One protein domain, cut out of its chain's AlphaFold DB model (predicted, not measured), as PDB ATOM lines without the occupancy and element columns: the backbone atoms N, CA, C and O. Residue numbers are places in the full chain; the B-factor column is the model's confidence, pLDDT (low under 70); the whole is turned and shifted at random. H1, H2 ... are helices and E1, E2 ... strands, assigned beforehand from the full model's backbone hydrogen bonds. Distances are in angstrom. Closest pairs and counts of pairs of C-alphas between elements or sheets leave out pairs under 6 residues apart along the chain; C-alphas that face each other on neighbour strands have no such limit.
ATOM      1  N   GLU A   2     112.625 -12.557 149.687       28.84
ATOM      2  CA  GLU A   2     113.075 -13.220 150.914       28.84
ATOM      3  C   GLU A   2     112.375 -14.575 151.009       28.84
ATOM      4  O   GLU A   2     111.177 -14.645 151.258       28.84
ATOM      5  N   PHE A   3     113.112 -15.652 150.750       29.52
ATOM      6  CA  PHE A   3     112.688 -16.994 151.130       29.52
ATOM      7  C   PHE A   3     113.100 -17.203 152.590       29.52
ATOM      8  O   PHE A   3     114.194 -17.686 152.870       29.52
ATOM      9  N   ALA A   4     112.243 -16.776 153.513       36.19
ATOM     10  CA  ALA A   4     112.336 -17.126 154.922       36.19
ATOM     11  C   ALA A   4     111.308 -18.229 155.188       36.19
ATOM     12  O   ALA A   4     110.129 -17.936 155.319       36.19
ATOM     13  N   ASP A   5     111.754 -19.483 155.105       38.28
ATOM     14  CA  ASP A   5     111.315 -20.623 155.924       38.28
ATOM     15  C   ASP A   5     111.731 -21.930 155.238       38.28
ATOM     16  O   ASP A   5     111.366 -22.220 154.096       38.28
ATOM     17  N   PHE A   6     112.521 -22.746 155.938       39.69
ATOM     18  CA  PHE A   6     112.769 -24.121 155.517       39.69
ATOM     19  C   PHE A   6     111.487 -24.924 155.744       39.69
ATOM     20  O   PHE A   6     111.182 -25.318 156.868       39.69
ATOM     21  N   VAL A   7     110.737 -25.184 154.675       38.19
ATOM     22  CA  VAL A   7     109.656 -26.173 154.696       38.19
ATOM     23  C   VAL A   7     110.300 -27.558 154.747       38.19
ATOM     24  O   VAL A   7     110.799 -28.066 153.741       38.19
ATOM     25  N   VAL A   8     110.331 -28.168 155.932       43.38
ATOM     26  CA  VAL A   8     110.717 -29.575 156.089       43.38
ATOM     27  C   VAL A   8     109.571 -30.434 155.550       43.38
ATOM     28  O   VAL A   8     108.545 -30.594 156.207       43.38
ATOM     29  N   PHE A   9     109.739 -30.994 154.350       36.78
ATOM     30  CA  PHE A   9     108.840 -32.014 153.802       36.78
ATOM     31  C   PHE A   9     109.116 -33.361 154.481       36.78
ATOM     32  O   PHE A   9     109.767 -34.239 153.921       36.78
ATOM     33  N   SER A  10     108.648 -33.508 155.717       39.66
ATOM     34  CA  SER A  10     108.524 -34.808 156.379       39.66
ATOM     35  C   SER A  10     107.069 -35.276 156.285       39.66
ATOM     36  O   SER A  10     106.150 -34.458 156.232       39.66
ATOM     37  N   ASN A  11     106.835 -36.590 156.212       32.97
ATOM     38  CA  ASN A  11     105.480 -37.141 156.284       32.97
ATOM     39  C   ASN A  11     104.948 -36.939 157.710       32.97
ATOM     40  O   ASN A  11     105.197 -37.754 158.596       32.97
ATOM     41  N   ILE A  12     104.250 -35.827 157.938       37.91
ATOM     42  CA  ILE A  12     103.671 -35.485 159.238       37.91
ATOM     43  C   ILE A  12     102.384 -36.300 159.414       37.91
ATOM     44  O   ILE A  12     101.362 -36.009 158.793       37.91
ATOM     45  N   ASN A  13     102.413 -37.315 160.280       36.44
ATOM     46  CA  ASN A  13     101.182 -37.924 160.784       36.44
ATOM     47  C   ASN A  13     100.472 -36.901 161.686       36.44
ATOM     48  O   ASN A  13     101.057 -36.390 162.639       36.44
ATOM     49  N   ALA A  14      99.226 -36.562 161.367       34.12
ATOM     50  CA  ALA A  14      98.466 -35.543 162.081       34.12
ATOM     51  C   ALA A  14      98.033 -36.042 163.475       34.12
ATOM     52  O   ALA A  14      96.981 -36.656 163.635       34.12
ATOM     53  N   GLY A  15      98.857 -35.763 164.484       44.81
ATOM     54  CA  GLY A  15      98.521 -35.827 165.903       44.81
ATOM     55  C   GLY A  15      99.034 -34.561 166.590       44.81
ATOM     56  O   GLY A  15     100.153 -34.134 166.328       44.81
ATOM     57  N   LEU A  16      98.222 -33.947 167.454       43.88
ATOM     58  CA  LEU A  16      98.480 -32.641 168.090       43.88
ATOM     59  C   LEU A  16      99.754 -32.565 168.959       43.88
ATOM     60  O   LEU A  16     100.110 -31.473 169.387       43.88
ATOM     61  N   PHE A  17     100.432 -33.686 169.234       50.94
ATOM     62  CA  PHE A  17     101.391 -33.772 170.340       50.94
ATOM     63  C   PHE A  17     102.806 -34.220 169.964       50.94
ATOM     64  O   PHE A  17     103.735 -33.474 170.245       50.94
ATOM     65  N   SER A  18     103.017 -35.386 169.343       52.03
ATOM     66  CA  SER A  18     104.387 -35.907 169.164       52.03
ATOM     67  C   SER A  18     105.213 -35.082 168.178       52.03
ATOM     68  O   SER A  18     106.336 -34.691 168.466       52.03
ATOM     69  N   ASN A  19     104.619 -34.716 167.043       56.12
ATOM     70  CA  ASN A  19     105.403 -34.233 165.906       56.12
ATOM     71  C   ASN A  19     105.755 -32.738 165.981       56.12
ATOM     72  O   ASN A  19     106.553 -32.265 165.179       56.12
ATOM     73  N   TYR A  20     105.173 -31.980 166.919       66.75
ATOM     74  CA  TYR A  20     105.457 -30.548 167.051       66.75
ATOM     75  C   TYR A  20     106.756 -30.277 167.816       66.75
ATOM     76  O   TYR A  20     107.507 -29.395 167.411       66.75
ATOM     77  N   PHE A  21     107.053 -31.030 168.879       71.06
ATOM     78  CA  PHE A  21     108.276 -30.827 169.665       71.06
ATOM     79  C   PHE A  21     109.525 -31.144 168.855       71.06
ATOM     80  O   PHE A  21     110.395 -30.284 168.711       71.06
ATOM     81  N   ASP A  22     109.563 -32.346 168.283       78.25
ATOM     82  CA  ASP A  22     110.682 -32.823 167.476       78.25
ATOM     83  C   ASP A  22     110.972 -31.835 166.340       78.25
ATOM     84  O   ASP A  22     112.115 -31.440 166.110       78.25
ATOM     85  N   LEU A  23     109.916 -31.347 165.678       77.25
ATOM     86  CA  LEU A  23     110.030 -30.395 164.577       77.25
ATOM     87  C   LEU A  23     110.572 -29.037 165.031       77.25
ATOM     88  O   LEU A  23     111.484 -28.513 164.397       77.25
ATOM     89  N   ILE A  24     110.041 -28.465 166.114       78.38
ATOM     90  CA  ILE A  24     110.493 -27.173 166.646       78.38
ATOM     91  C   ILE A  24     111.969 -27.241 167.050       78.38
ATOM     92  O   ILE A  24     112.753 -26.330 166.767       78.38
ATOM     93  N   PHE A  25     112.355 -28.326 167.721       83.88
ATOM     94  CA  PHE A  25     113.693 -28.486 168.270       83.88
ATOM     95  C   PHE A  25     114.696 -28.720 167.142       83.88
ATOM     96  O   PHE A  25     115.751 -28.082 167.104       83.88
ATOM     97  N   HIS A  26     114.320 -29.536 166.156       84.75
ATOM     98  CA  HIS A  26     115.121 -29.763 164.960       84.75
ATOM     99  C   HIS A  26     115.257 -28.512 164.097       84.75
ATOM    100  O   HIS A  26     116.358 -28.187 163.657       84.75
ATOM    101  N   GLN A  27     114.183 -27.738 163.915       80.69
ATOM    102  CA  GLN A  27     114.250 -26.447 163.221       80.69
ATOM    103  C   GLN A  27     115.235 -25.491 163.896       80.69
ATOM    104  O   GLN A  27     116.005 -24.823 163.203       80.69
ATOM    105  N   TYR A  28     115.250 -25.438 165.231       82.50
ATOM    106  CA  TYR A  28     116.233 -24.645 165.963       82.50
ATOM    107  C   TYR A  28     117.665 -25.145 165.717       82.50
ATOM    108  O   TYR A  28     118.537 -24.341 165.380       82.50
ATOM    109  N   SER A  29     117.916 -26.456 165.797       85.94
ATOM    110  CA  SER A  29     119.238 -27.037 165.513       85.94
ATOM    111  C   SER A  29     119.705 -26.766 164.074       85.94
ATOM    112  O   SER A  29     120.868 -26.420 163.850       85.94
ATOM    113  N   LEU A  30     118.802 -26.826 163.089       83.56
ATOM    114  CA  LEU A  30     119.103 -26.480 161.697       83.56
ATOM    115  C   LEU A  30     119.403 -24.983 161.528       83.56
ATOM    116  O   LEU A  30     120.389 -24.635 160.869       83.56
ATOM    117  N   LYS A  31     118.615 -24.093 162.154       82.69
ATOM    118  CA  LYS A  31     118.878 -22.641 162.172       82.69
ATOM    119  C   LYS A  31     120.244 -22.346 162.794       82.69
ATOM    120  O   LYS A  31     121.035 -21.633 162.187       82.69
ATOM    121  N   LYS A  32     120.583 -22.984 163.917       84.06
ATOM    122  CA  LYS A  32     121.899 -22.885 164.570       84.06
ATOM    123  C   LYS A  32     123.052 -23.281 163.650       84.06
ATOM    124  O   LYS A  32     124.070 -22.597 163.619       84.06
ATOM    125  N   LYS A  33     122.888 -24.361 162.879       84.19
ATOM    126  CA  LYS A  33     123.923 -24.893 161.979       84.19
ATOM    127  C   LYS A  33     124.088 -24.082 160.689       84.19
ATOM    128  O   LYS A  33     125.206 -23.953 160.196       84.19
ATOM    129  N   ARG A  34     122.991 -23.581 160.108       81.62
ATOM    130  CA  ARG A  34     122.971 -22.989 158.751       81.62
ATOM    131  C   ARG A  34     122.823 -21.465 158.736       81.62
ATOM    132  O   ARG A  34     123.299 -20.825 157.805       81.62
ATOM    133  N   HIS A  35     122.186 -20.890 159.753       82.00
ATOM    134  CA  HIS A  35     121.824 -19.473 159.835       82.00
ATOM    135  C   HIS A  35     121.952 -18.958 161.276       82.00
ATOM    136  O   HIS A  35     120.993 -18.431 161.833       82.00
ATOM    137  N   SER A  36     123.131 -19.113 161.890       80.44
ATOM    138  CA  SER A  36     123.350 -18.793 163.313       80.44
ATOM    139  C   SER A  36     122.911 -17.374 163.700       80.44
ATOM    140  O   SER A  36     122.339 -17.193 164.764       80.44
ATOM    141  N   HIS A  37     123.069 -16.404 162.793       79.69
ATOM    142  CA  HIS A  37     122.633 -15.017 162.984       79.69
ATOM    143  C   HIS A  37     121.123 -14.851 163.255       79.69
ATOM    144  O   HIS A  37     120.714 -13.853 163.835       79.69
ATOM    145  N   LEU A  38     120.278 -15.807 162.839       71.88
ATOM    146  CA  LEU A  38     118.828 -15.781 163.091       71.88
ATOM    147  C   LEU A  38     118.455 -16.221 164.510       71.88
ATOM    148  O   LEU A  38     117.297 -16.100 164.896       71.88
ATOM    149  N   ILE A  39     119.408 -16.773 165.261       74.62
ATOM    150  CA  ILE A  39     119.206 -17.227 166.638       74.62
ATOM    151  C   ILE A  39     120.172 -16.550 167.615       74.62
ATOM    152  O   ILE A  39     120.341 -17.013 168.743       74.62
ATOM    153  N   ASP A  40     120.804 -15.451 167.200       72.44
ATOM    154  CA  ASP A  40     121.642 -14.650 168.083       72.44
ATOM    155  C   ASP A  40     120.789 -14.149 169.264       72.44
ATOM    156  O   ASP A  40     119.771 -13.485 169.079       72.44
ATOM    157  N   ASN A  41     121.209 -14.482 170.489       71.19
ATOM    158  CA  ASN A  41     120.486 -14.218 171.744       71.19
ATOM    159  C   ASN A  41     119.142 -14.955 171.919       71.19
ATOM    160  O   ASN A  41     118.364 -14.585 172.798       71.19
ATOM    161  N   ILE A  42     118.867 -16.002 171.136       75.50
ATOM    162  CA  ILE A  42     117.710 -16.881 171.349       75.50
ATOM    163  C   ILE A  42     118.179 -18.124 172.111       75.50
ATOM    164  O   ILE A  42     119.088 -18.826 171.671       75.50
ATOM    165  N   GLU A  43     117.577 -18.402 173.268       81.25
ATOM    166  CA  GLU A  43     117.834 -19.650 173.991       81.25
ATOM    167  C   GLU A  43     117.244 -20.852 173.247       81.25
ATOM    168  O   GLU A  43     116.212 -20.761 172.579       81.25
ATOM    169  N   ALA A  44     117.885 -22.011 173.397       84.56
ATOM    170  CA  ALA A  44     117.388 -23.222 172.772       84.56
ATOM    171  C   ALA A  44     116.009 -23.617 173.334       84.56
ATOM    172  O   ALA A  44     115.813 -23.558 174.553       84.56
ATOM    173  N   PRO A  45     115.073 -24.093 172.489       82.50
ATOM    174  CA  PRO A  45     113.723 -24.439 172.913       82.50
ATOM    175  C   PRO A  45     113.703 -25.379 174.119       82.50
ATOM    176  O   PRO A  45     113.055 -25.079 175.113       82.50
ATOM    177  N   TRP A  46     114.478 -26.466 174.113       86.88
ATOM    178  CA  TRP A  46     114.504 -27.408 175.243       86.88
ATOM    179  C   TRP A  46     114.934 -26.764 176.572       86.88
ATOM    180  O   TRP A  46     114.484 -27.201 177.631       86.88
ATOM    181  N   VAL A  47     115.755 -25.707 176.552       86.44
ATOM    182  CA  VAL A  47     116.138 -24.950 177.759       86.44
ATOM    183  C   VAL A  47     114.949 -24.149 178.285       86.44
ATOM    184  O   VAL A  47     114.618 -24.243 179.469       86.44
ATOM    185  N   ILE A  48     114.263 -23.428 177.396       81.19
ATOM    186  CA  ILE A  48     113.074 -22.633 177.726       81.19
ATOM    187  C   ILE A  48     111.966 -23.542 178.269       81.19
ATOM    188  O   ILE A  48     111.424 -23.286 179.344       81.19
ATOM    189  N   PHE A  49     111.674 -24.647 177.576       84.94
ATOM    190  CA  PHE A  49     110.676 -25.617 178.018       84.94
ATOM    191  C   PHE A  49     111.023 -26.171 179.404       84.94
ATOM    192  O   PHE A  49     110.174 -26.162 180.289       84.94
ATOM    193  N   ASN A  50     112.274 -26.567 179.650       88.88
ATOM    194  CA  ASN A  50     112.692 -27.059 180.966       88.88
ATOM    195  C   ASN A  50     112.574 -26.012 182.078       88.88
ATOM    196  O   ASN A  50     112.213 -26.357 183.208       88.88
ATOM    197  N   SER A  51     112.831 -24.740 181.769       85.94
ATOM    198  CA  SER A  51     112.611 -23.626 182.696       85.94
ATOM    199  C   SER A  51     111.131 -23.503 183.074       85.94
ATOM    200  O   SER A  51     110.799 -23.465 184.261       85.94
ATOM    201  N   ILE A  52     110.236 -23.544 182.082       83.75
ATOM    202  CA  ILE A  52     108.784 -23.479 182.295       83.75
ATOM    203  C   ILE A  52     108.293 -24.692 183.095       83.75
ATOM    204  O   ILE A  52     107.625 -24.521 184.114       83.75
ATOM    205  N   LEU A  53     108.686 -25.909 182.705       86.56
ATOM    206  CA  LEU A  53     108.326 -27.146 183.408       86.56
ATOM    207  C   LEU A  53     108.793 -27.133 184.866       86.56
ATOM    208  O   LEU A  53     108.093 -27.604 185.757       86.56
ATOM    209  N   LYS A  54     109.972 -26.564 185.142       87.69
ATOM    210  CA  LYS A  54     110.466 -26.413 186.514       87.69
ATOM    211  C   LYS A  54     109.626 -25.433 187.332       87.69
ATOM    212  O   LYS A  54     109.323 -25.749 188.477       87.69
ATOM    213  N   LYS A  55     109.242 -24.286 186.770       82.06
ATOM    214  CA  LYS A  55     108.380 -23.300 187.453       82.06
ATOM    215  C   LYS A  55     106.975 -23.844 187.710       82.06
ATOM    216  O   LYS A  55     106.378 -23.546 188.737       82.06
ATOM    217  N   ALA A  56     106.489 -24.681 186.801       77.69
ATOM    218  CA  ALA A  56     105.220 -25.380 186.927       77.69
ATOM    219  C   ALA A  56     105.216 -26.476 188.005       77.69
ATOM    220  O   ALA A  56     104.165 -27.060 188.232       77.69
ATOM    221  N   ASP A  57     106.359 -26.787 188.629       83.25
ATOM    222  CA  ASP A  57     106.540 -27.975 189.476       83.25
ATOM    223  C   ASP A  57     106.148 -29.276 188.749       83.25
ATOM    224  O   ASP A  57     105.525 -30.181 189.302       83.25
ATOM    225  N   PHE A  58     106.462 -29.344 187.451       86.19
ATOM    226  CA  PHE A  58     106.165 -30.501 186.620       86.19
ATOM    227  C   PHE A  58     107.218 -31.593 186.832       86.19
ATOM    228  O   PHE A  58     108.424 -31.322 186.865       86.19
ATOM    229  N   LYS A  59     106.758 -32.844 186.941       87.88
ATOM    230  CA  LYS A  59     107.592 -33.999 187.309       87.88
ATOM    231  C   LYS A  59     108.685 -34.317 186.286       87.88
ATOM    232  O   LYS A  59     109.726 -34.866 186.637       87.88
ATOM    233  N   TYR A  60     108.457 -33.968 185.026       89.94
ATOM    234  CA  TYR A  60     109.349 -34.309 183.926       89.94
ATOM    235  C   TYR A  60     110.246 -33.135 183.518       89.94
ATOM    236  O   TYR A  60     109.953 -31.959 183.762       89.94
ATOM    237  N   PHE A  61     111.365 -33.455 182.881       90.69
ATOM    238  CA  PHE A  61     112.131 -32.519 182.066       90.69
ATOM    239  C   PHE A  61     112.413 -33.148 180.703       90.69
ATOM    240  O   PHE A  61     112.381 -34.365 180.548       90.69
ATOM    241  N   ILE A  62     112.649 -32.309 179.708       90.06
ATOM    242  CA  ILE A  62     112.924 -32.703 178.339       90.06
ATOM    243  C   ILE A  62     114.428 -32.882 178.141       90.06
ATOM    244  O   ILE A  62     115.218 -31.984 178.447       90.06
ATOM    245  N   GLU A  63     114.806 -34.014 177.561       88.19
ATOM    246  CA  GLU A  63     116.123 -34.250 176.985       88.19
ATOM    247  C   GLU A  63     116.002 -34.299 175.458       88.19
ATOM    248  O   GLU A  63     115.172 -35.021 174.907       88.19
ATOM    249  N   TYR A  64     116.839 -33.517 174.774       87.62
ATOM    250  CA  TYR A  64     116.921 -33.504 173.318       87.62
ATOM    251  C   TYR A  64     118.375 -33.610 172.879       87.62
ATOM    252  O   TYR A  64     119.227 -32.834 173.319       87.62
ATOM    253  N   VAL A  65     118.647 -34.580 172.010       86.19
ATOM    254  CA  VAL A  65     119.977 -34.830 171.457       86.19
ATOM    255  C   VAL A  65     119.964 -34.426 169.991       86.19
ATOM    256  O   VAL A  65     119.260 -35.024 169.180       86.19
ATOM    257  N   GLU A  66     120.750 -33.403 169.652       84.25
ATOM    258  CA  GLU A  66     120.874 -32.935 168.270       84.25
ATOM    259  C   GLU A  66     121.445 -34.056 167.378       84.25
ATOM    260  O   GLU A  66     122.443 -34.693 167.724       84.25
ATOM    261  N   SER A  67     120.837 -34.280 166.210       81.88
ATOM    262  CA  SER A  67     121.372 -35.200 165.198       81.88
ATOM    263  C   SER A  67     122.429 -34.518 164.329       81.88
ATOM    264  O   SER A  67     122.340 -33.330 164.013       81.88
ATOM    265  N   SER A  68     123.439 -35.282 163.908       80.12
ATOM    266  CA  SER A  68     124.415 -34.839 162.906       80.12
ATOM    267  C   SER A  68     123.855 -34.866 161.477       80.12
ATOM    268  O   SER A  68     124.341 -34.113 160.625       80.12
ATOM    269  N   ASP A  69     122.837 -35.698 161.235       83.12
ATOM    270  CA  ASP A  69     122.087 -35.795 159.983       83.12
ATOM    271  C   ASP A  69     120.924 -34.792 159.975       83.12
ATOM    272  O   ASP A  69     120.005 -34.890 160.792       83.12
ATOM    273  N   ASP A  70     120.968 -33.847 159.030       81.06
ATOM    274  CA  ASP A  70     119.970 -32.783 158.856       81.06
ATOM    275  C   ASP A  70     118.589 -33.337 158.442       81.06
ATOM    276  O   ASP A  70     117.573 -32.670 158.654       81.06
ATOM    277  N   PHE A  71     118.535 -34.538 157.852       78.75
ATOM    278  CA  PHE A  71     117.298 -35.171 157.380       78.75
ATOM    279  C   PHE A  71     116.643 -36.084 158.421       78.75
ATOM    280  O   PHE A  71     115.503 -36.510 158.226       78.75
ATOM    281  N   TYR A  72     117.338 -36.379 159.520       81.25
ATOM    282  CA  TYR A  72     116.807 -37.172 160.620       81.25
ATOM    283  C   TYR A  72     116.163 -36.261 161.665       81.25
ATOM    284  O   TYR A  72     116.804 -35.327 162.139       81.25
ATOM    285  N   LEU A  73     114.912 -36.553 162.025       79.00
ATOM    286  CA  LEU A  73     114.156 -35.836 163.047       79.00
ATOM    287  C   LEU A  73     114.340 -36.550 164.401       79.00
ATOM    288  O   LEU A  73     113.787 -37.639 164.563       79.00
ATOM    289  N   PRO A  74     115.132 -36.012 165.350       80.75
ATOM    290  CA  PRO A  74     115.359 -36.677 166.628       80.75
ATOM    291  C   PRO A  74     114.113 -36.621 167.506       80.75
ATOM    292  O   PRO A  74     113.460 -35.583 167.591       80.75
ATOM    293  N   GLU A  75     113.830 -37.724 168.193       81.88
ATOM    294  CA  GLU A  75     112.721 -37.805 169.143       81.88
ATOM    295  C   GLU A  75     113.026 -37.017 170.422       81.88
ATOM    296  O   GLU A  75     114.122 -37.093 170.992       81.88
ATOM    297  N   VAL A  76     112.023 -36.292 170.903       84.12
ATOM    298  CA  VAL A  76     112.036 -35.615 172.197       84.12
ATOM    299  C   VAL A  76     111.625 -36.587 173.301       84.12
ATOM    300  O   VAL A  76     110.525 -37.139 173.296       84.12
ATOM    301  N   ILE A  77     112.504 -36.768 174.292       86.81
ATOM    302  CA  ILE A  77     112.302 -37.712 175.399       86.81
ATOM    303  C   ILE A  77     112.034 -36.944 176.692       86.81
ATOM    304  O   ILE A  77     112.732 -35.981 177.019       86.81
ATOM    305  N   LEU A  78     111.041 -37.398 177.458       89.69
ATOM    306  CA  LEU A  78     110.779 -36.903 178.805       89.69
ATOM    307  C   LEU A  78     111.486 -37.779 179.833       89.69
ATOM    308  O   LEU A  78     111.435 -39.004 179.760       89.69
ATOM    309  N   ILE A  79     112.132 -37.149 180.807       91.25
ATOM    310  CA  ILE A  79     112.821 -37.826 181.900       91.25
ATOM    311  C   ILE A  79     112.154 -37.444 183.213       91.25
ATOM    312  O   ILE A  79     111.998 -36.264 183.539       91.25
ATOM    313  N   ASP A  80     111.743 -38.461 183.961       89.38
ATOM    314  CA  ASP A  80     111.221 -38.327 185.316       89.38
ATOM    315  C   ASP A  80     112.341 -37.864 186.261       89.38
ATOM    316  O   ASP A  80     113.399 -38.494 186.349       89.38
ATOM    317  N   ARG A  81     112.121 -36.748 186.963       86.19
ATOM    318  CA  ARG A  81     113.121 -36.148 187.859       86.19
ATOM    319  C   ARG A  81     113.459 -37.017 189.067       86.19
ATOM    320  O   ARG A  81     114.561 -36.879 189.592       86.19
ATOM    321  N   ASP A  82     112.548 -37.887 189.500       86.00
ATOM    322  CA  ASP A  82     112.707 -38.648 190.741       86.00
ATOM    323  C   ASP A  82     113.480 -39.953 190.524       86.00
ATOM    324  O   ASP A  82     114.280 -40.360 191.364       86.00
ATOM    325  N   ASN A  83     113.233 -40.633 189.401       88.88
ATOM    326  CA  ASN A  83     113.766 -41.974 189.135       88.88
ATOM    327  C   ASN A  83     114.589 -42.077 187.838       88.88
ATOM    328  O   ASN A  83     115.192 -43.120 187.594       88.88
ATOM    329  N   GLY A  84     114.640 -41.024 187.015       88.44
ATOM    330  CA  GLY A  84     115.382 -41.009 185.751       88.44
ATOM    331  C   GLY A  84     114.745 -41.828 184.624       88.44
ATOM    332  O   GLY A  84     115.380 -42.029 183.587       88.44
ATOM    333  N   ASN A  85     113.514 -42.315 184.798       89.69
ATOM    334  CA  ASN A  85     112.818 -43.087 183.777       89.69
ATOM    335  C   ASN A  85     112.543 -42.230 182.544       89.69
ATOM    336  O   ASN A  85     112.077 -41.094 182.643       89.69
ATOM    337  N   ARG A  86     112.802 -42.825 181.378       89.88
ATOM    338  CA  ARG A  86     112.518 -42.237 180.071       89.88
ATOM    339  C   ARG A  86     111.085 -42.547 179.661       89.88
ATOM    340  O   ARG A  86     110.660 -43.699 179.736       89.88
ATOM    341  N   LEU A  87     110.375 -41.523 179.216       85.69
ATOM    342  CA  LEU A  87     108.975 -41.576 178.831       85.69
ATOM    343  C   LEU A  87     108.797 -40.937 177.451       85.69
ATOM    344  O   LEU A  87     109.311 -39.848 177.184       85.69
ATOM    345  N   ASP A  88     108.044 -41.617 176.593       80.19
ATOM    346  CA  ASP A  88     107.586 -41.055 175.325       80.19
ATOM    347  C   ASP A  88     106.444 -40.060 175.586       80.19
ATOM    348  O   ASP A  88     105.563 -40.304 176.415       80.19
ATOM    349  N   ILE A  89     106.417 -38.938 174.868       74.06
ATOM    350  CA  ILE A  89     105.396 -37.900 175.057       74.06
ATOM    351  C   ILE A  89     103.956 -38.404 174.843       74.06
ATOM    352  O   ILE A  89     103.008 -37.907 175.459       74.06
ATOM    353  N   ASN A  90     103.766 -39.436 174.020       74.06
ATOM    354  CA  ASN A  90     102.473 -40.070 173.785       74.06
ATOM    355  C   ASN A  90     101.955 -40.823 175.019       74.06
ATOM    356  O   ASN A  90     100.741 -41.010 175.141       74.06
ATOM    357  N   GLN A  91     102.842 -41.200 175.945       80.56
ATOM    358  CA  GLN A  91     102.518 -41.891 177.197       80.56
ATOM    359  C   GLN A  91     102.094 -40.937 178.324       80.56
ATOM    360  O   GLN A  91     101.664 -41.406 179.376       80.56
ATOM    361  N   LEU A  92     102.155 -39.618 178.106       80.00
ATOM    362  CA  LEU A  92     101.603 -38.641 179.041       80.00
ATOM    363  C   LEU A  92     100.086 -38.814 179.217       80.00
ATOM    364  O   LEU A  92      99.345 -39.074 178.254       80.00
ATOM    365  N   SER A  93      99.622 -38.603 180.447       78.75
ATOM    366  CA  SER A  93      98.202 -38.484 180.780       78.75
ATOM    367  C   SER A  93      97.549 -37.317 180.029       78.75
ATOM    368  O   SER A  93      98.216 -36.412 179.519       78.75
ATOM    369  N   SER A  94      96.216 -37.311 179.956       70.56
ATOM    370  CA  SER A  94      95.461 -36.229 179.309       70.56
ATOM    371  C   SER A  94      95.763 -34.859 179.921       70.56
ATOM    372  O   SER A  94      95.949 -33.895 179.184       70.56
ATOM    373  N   GLY A  95      95.878 -34.768 181.248       73.38
ATOM    374  CA  GLY A  95      96.186 -33.504 181.912       73.38
ATOM    375  C   GLY A  95      97.618 -33.024 181.678       73.38
ATOM    376  O   GLY A  95      97.858 -31.827 181.523       73.38
ATOM    377  N   GLU A  96      98.578 -33.949 181.604       80.56
ATOM    378  CA  GLU A  96      99.976 -33.621 181.316       80.56
ATOM    379  C   GLU A  96     100.096 -33.100 179.887       80.56
ATOM    380  O   GLU A  96     100.768 -32.099 179.645       80.56
ATOM    381  N   LYS A  97      99.360 -33.714 178.954       78.69
ATOM    382  CA  LYS A  97      99.224 -33.230 177.580       78.69
ATOM    383  C   LYS A  97      98.649 -31.816 177.527       78.69
ATOM    384  O   LYS A  97      99.189 -31.002 176.790       78.69
ATOM    385  N   THR A  98      97.642 -31.475 178.333       75.56
ATOM    386  CA  THR A  98      97.094 -30.105 178.385       75.56
ATOM    387  C   THR A  98      98.136 -29.066 178.805       75.56
ATOM    388  O   THR A  98      98.275 -28.035 178.145       75.56
ATOM    389  N   ILE A  99      98.905 -29.336 179.868       79.94
ATOM    390  CA  ILE A  99      99.985 -28.434 180.313       79.94
ATOM    391  C   ILE A  99     101.044 -28.310 179.214       79.94
ATOM    392  O   ILE A  99     101.448 -27.200 178.868       79.94
ATOM    393  N   MET A 100     101.445 -29.429 178.609       78.62
ATOM    394  CA  MET A 100     102.414 -29.437 177.513       78.62
ATOM    395  C   MET A 100     101.920 -28.650 176.295       78.62
ATOM    396  O   MET A 100     102.682 -27.864 175.738       78.62
ATOM    397  N   SER A 101     100.645 -28.784 175.916       74.38
ATOM    398  CA  SER A 101     100.025 -27.998 174.845       74.38
ATOM    399  C   SER A 101     100.103 -26.508 175.107       74.38
ATOM    400  O   SER A 101     100.483 -25.772 174.201       74.38
ATOM    401  N   LEU A 102      99.788 -26.063 176.330       75.69
ATOM    402  CA  LEU A 102      99.913 -24.653 176.681       75.69
ATOM    403  C   LEU A 102     101.346 -24.182 176.417       75.69
ATOM    404  O   LEU A 102     101.533 -23.206 175.703       75.69
ATOM    405  N   ILE A 103     102.349 -24.914 176.901       75.56
ATOM    406  CA  ILE A 103     103.762 -24.551 176.729       75.56
ATOM    407  C   ILE A 103     104.155 -24.478 175.241       75.56
ATOM    408  O   ILE A 103     104.824 -23.529 174.833       75.56
ATOM    409  N   ILE A 104     103.696 -25.419 174.407       72.25
ATOM    410  CA  ILE A 104     103.929 -25.394 172.950       72.25
ATOM    411  C   ILE A 104     103.286 -24.168 172.301       72.25
ATOM    412  O   ILE A 104     103.915 -23.506 171.474       72.25
ATOM    413  N   THR A 105     102.035 -23.863 172.651       64.88
ATOM    414  CA  THR A 105     101.308 -22.715 172.100       64.88
ATOM    415  C   THR A 105     102.043 -21.406 172.378       64.88
ATOM    416  O   THR A 105     102.060 -20.536 171.513       64.88
ATOM    417  N   LEU A 106     102.716 -21.289 173.528       63.53
ATOM    418  CA  LEU A 106     103.544 -20.123 173.865       63.53
ATOM    419  C   LEU A 106     104.808 -20.015 173.014       63.53
ATOM    420  O   LEU A 106     105.286 -18.914 172.763       63.53
ATOM    421  N   TYR A 107     105.356 -21.147 172.577       65.62
ATOM    422  CA  TYR A 107     106.575 -21.173 171.779       65.62
ATOM    423  C   TYR A 107     106.314 -20.943 170.278       65.62
ATOM    424  O   TYR A 107     107.150 -20.376 169.579       65.62
ATOM    425  N   ASN A 108     105.155 -21.363 169.757       58.69
ATOM    426  CA  ASN A 108     104.865 -21.406 168.314       58.69
ATOM    427  C   ASN A 108     104.584 -20.050 167.626       58.69
ATOM    428  O   ASN A 108     104.225 -20.021 166.446       58.69
ATOM    429  N   SER A 109     104.779 -18.912 168.293       50.34
ATOM    430  CA  SER A 109     104.608 -17.574 167.706       50.34
ATOM    431  C   SER A 109     105.833 -17.141 166.867       50.34
ATOM    432  O   SER A 109     106.594 -16.248 167.226       50.34
ATOM    433  N   GLN A 110     106.034 -17.839 165.751       46.56
ATOM    434  CA  GLN A 110     106.852 -17.582 164.549       46.56
ATOM    435  C   GLN A 110     108.268 -16.958 164.564       46.56
ATOM    436  O   GLN A 110     108.925 -17.143 163.551       46.56
ATOM    437  N   ASN A 111     108.831 -16.317 165.594       45.81
ATOM    438  CA  ASN A 111     110.234 -15.823 165.544       45.81
ATOM    439  C   ASN A 111     110.911 -15.689 166.923       45.81
ATOM    440  O   ASN A 111     111.822 -14.889 167.116       45.81
ATOM    441  N   GLY A 112     110.463 -16.482 167.892       51.06
ATOM    442  CA  GLY A 112     110.862 -16.384 169.293       51.06
ATOM    443  C   GLY A 112     109.633 -16.496 170.184       51.06
ATOM    444  O   GLY A 112     108.542 -16.808 169.704       51.06
ATOM    445  N   VAL A 113     109.799 -16.225 171.476       53.28
ATOM    446  CA  VAL A 113     108.672 -16.223 172.409       53.28
ATOM    447  C   VAL A 113     107.927 -14.892 172.277       53.28
ATOM    448  O   VAL A 113     108.231 -13.920 172.964       53.28
ATOM    449  N   VAL A 114     106.991 -14.814 171.334       55.19
ATOM    450  CA  VAL A 114     106.067 -13.680 171.209       55.19
ATOM    451  C   VAL A 114     104.800 -14.060 171.948       55.19
ATOM    452  O   VAL A 114     103.859 -14.642 171.409       55.19
ATOM    453  N   PHE A 115     104.796 -13.731 173.230       67.06
ATOM    454  CA  PHE A 115     103.610 -13.898 174.038       67.06
ATOM    455  C   PHE A 115     102.482 -12.991 173.522       67.06
ATOM    456  O   PHE A 115     102.731 -11.822 173.211       67.06
TER     457      PHE A 115
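This is residues 2 to 115 of the 451 residues of the protein "ATPase_AAA_core domain-containing protein" of Siphonobacter sp. BAB-5404 (UniProt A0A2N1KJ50). A small three-stranded sheet, E1 to E3, has helix H3 alongside its edge strand E1; the longer helices H1 and H4 run roughly the same way near H3, and short H2 turns the corner at the far end of H1. Residues 64 to 76 make a long loop running out from the sheet and back. The 114 printed residues hold, in order, H1 H2 H3 E1 E2 E3 H4, mostly helix, with the antiparallel sheet ordered E1 E2 E3. The whole is compact, with a radius of gyration of the C-alphas of 14.3 A, and spans 44 by 29 by 24 A.

H1, residues 18 to 34, begins at C-alpha 18 (104.387, -35.907, 169.164) and is 24.9 A long. H2 is residues 36 to 39, and H3 is 45 to 55, 15.5 A. The strands are E1, 60 to 63, E2, 77 to 80, and E3, 86 to 88. H4, residues 94 to 107, is 20.2 A long and ends at C-alpha 107 (106.575, -21.173, 171.779).

H1 touches H2 only at the corner, closest at the C-alphas of Lys 32 and Ile 39, 6.6 A. With residues 24 to 28 alone H1 touches H3, at a steep tilt of 52 degrees, opposite ways; the closest C-alphas, Phe 25 and Pro 45, are 6.2 A apart. H3 only grazes the sheet; the closest C-alphas of H3 and E1, Asn 50 and Phe 61, are 5.6 A apart. The sheet is a meander, each strand the antiparallel neighbour of the one before. In hairpin E1 and E2, N 79 and O 61 are 2.8 A apart; in hairpin E2 and E3, N 87 and O 78 are 2.8 A apart, both within hydrogen-bond range. H4, with residues 103 to 107 alone, only just touches H3, with 3 pairs of C-alphas within 8 A, the closest Phe 49 and Ile 103 at 7.1 A. Every O i to N i+4 pair is within range in H3 and H4, 11 of 13 in H1; H2 is too short for one.

The C-alphas farthest apart, Glu 2 and Asn 83, are 47.8 A apart. The printed part has no cut; E1 to E2 is the long link. Mean pLDDT of the printed part is 72.8, with residues 2 to 20 and 105 to 115 under 70.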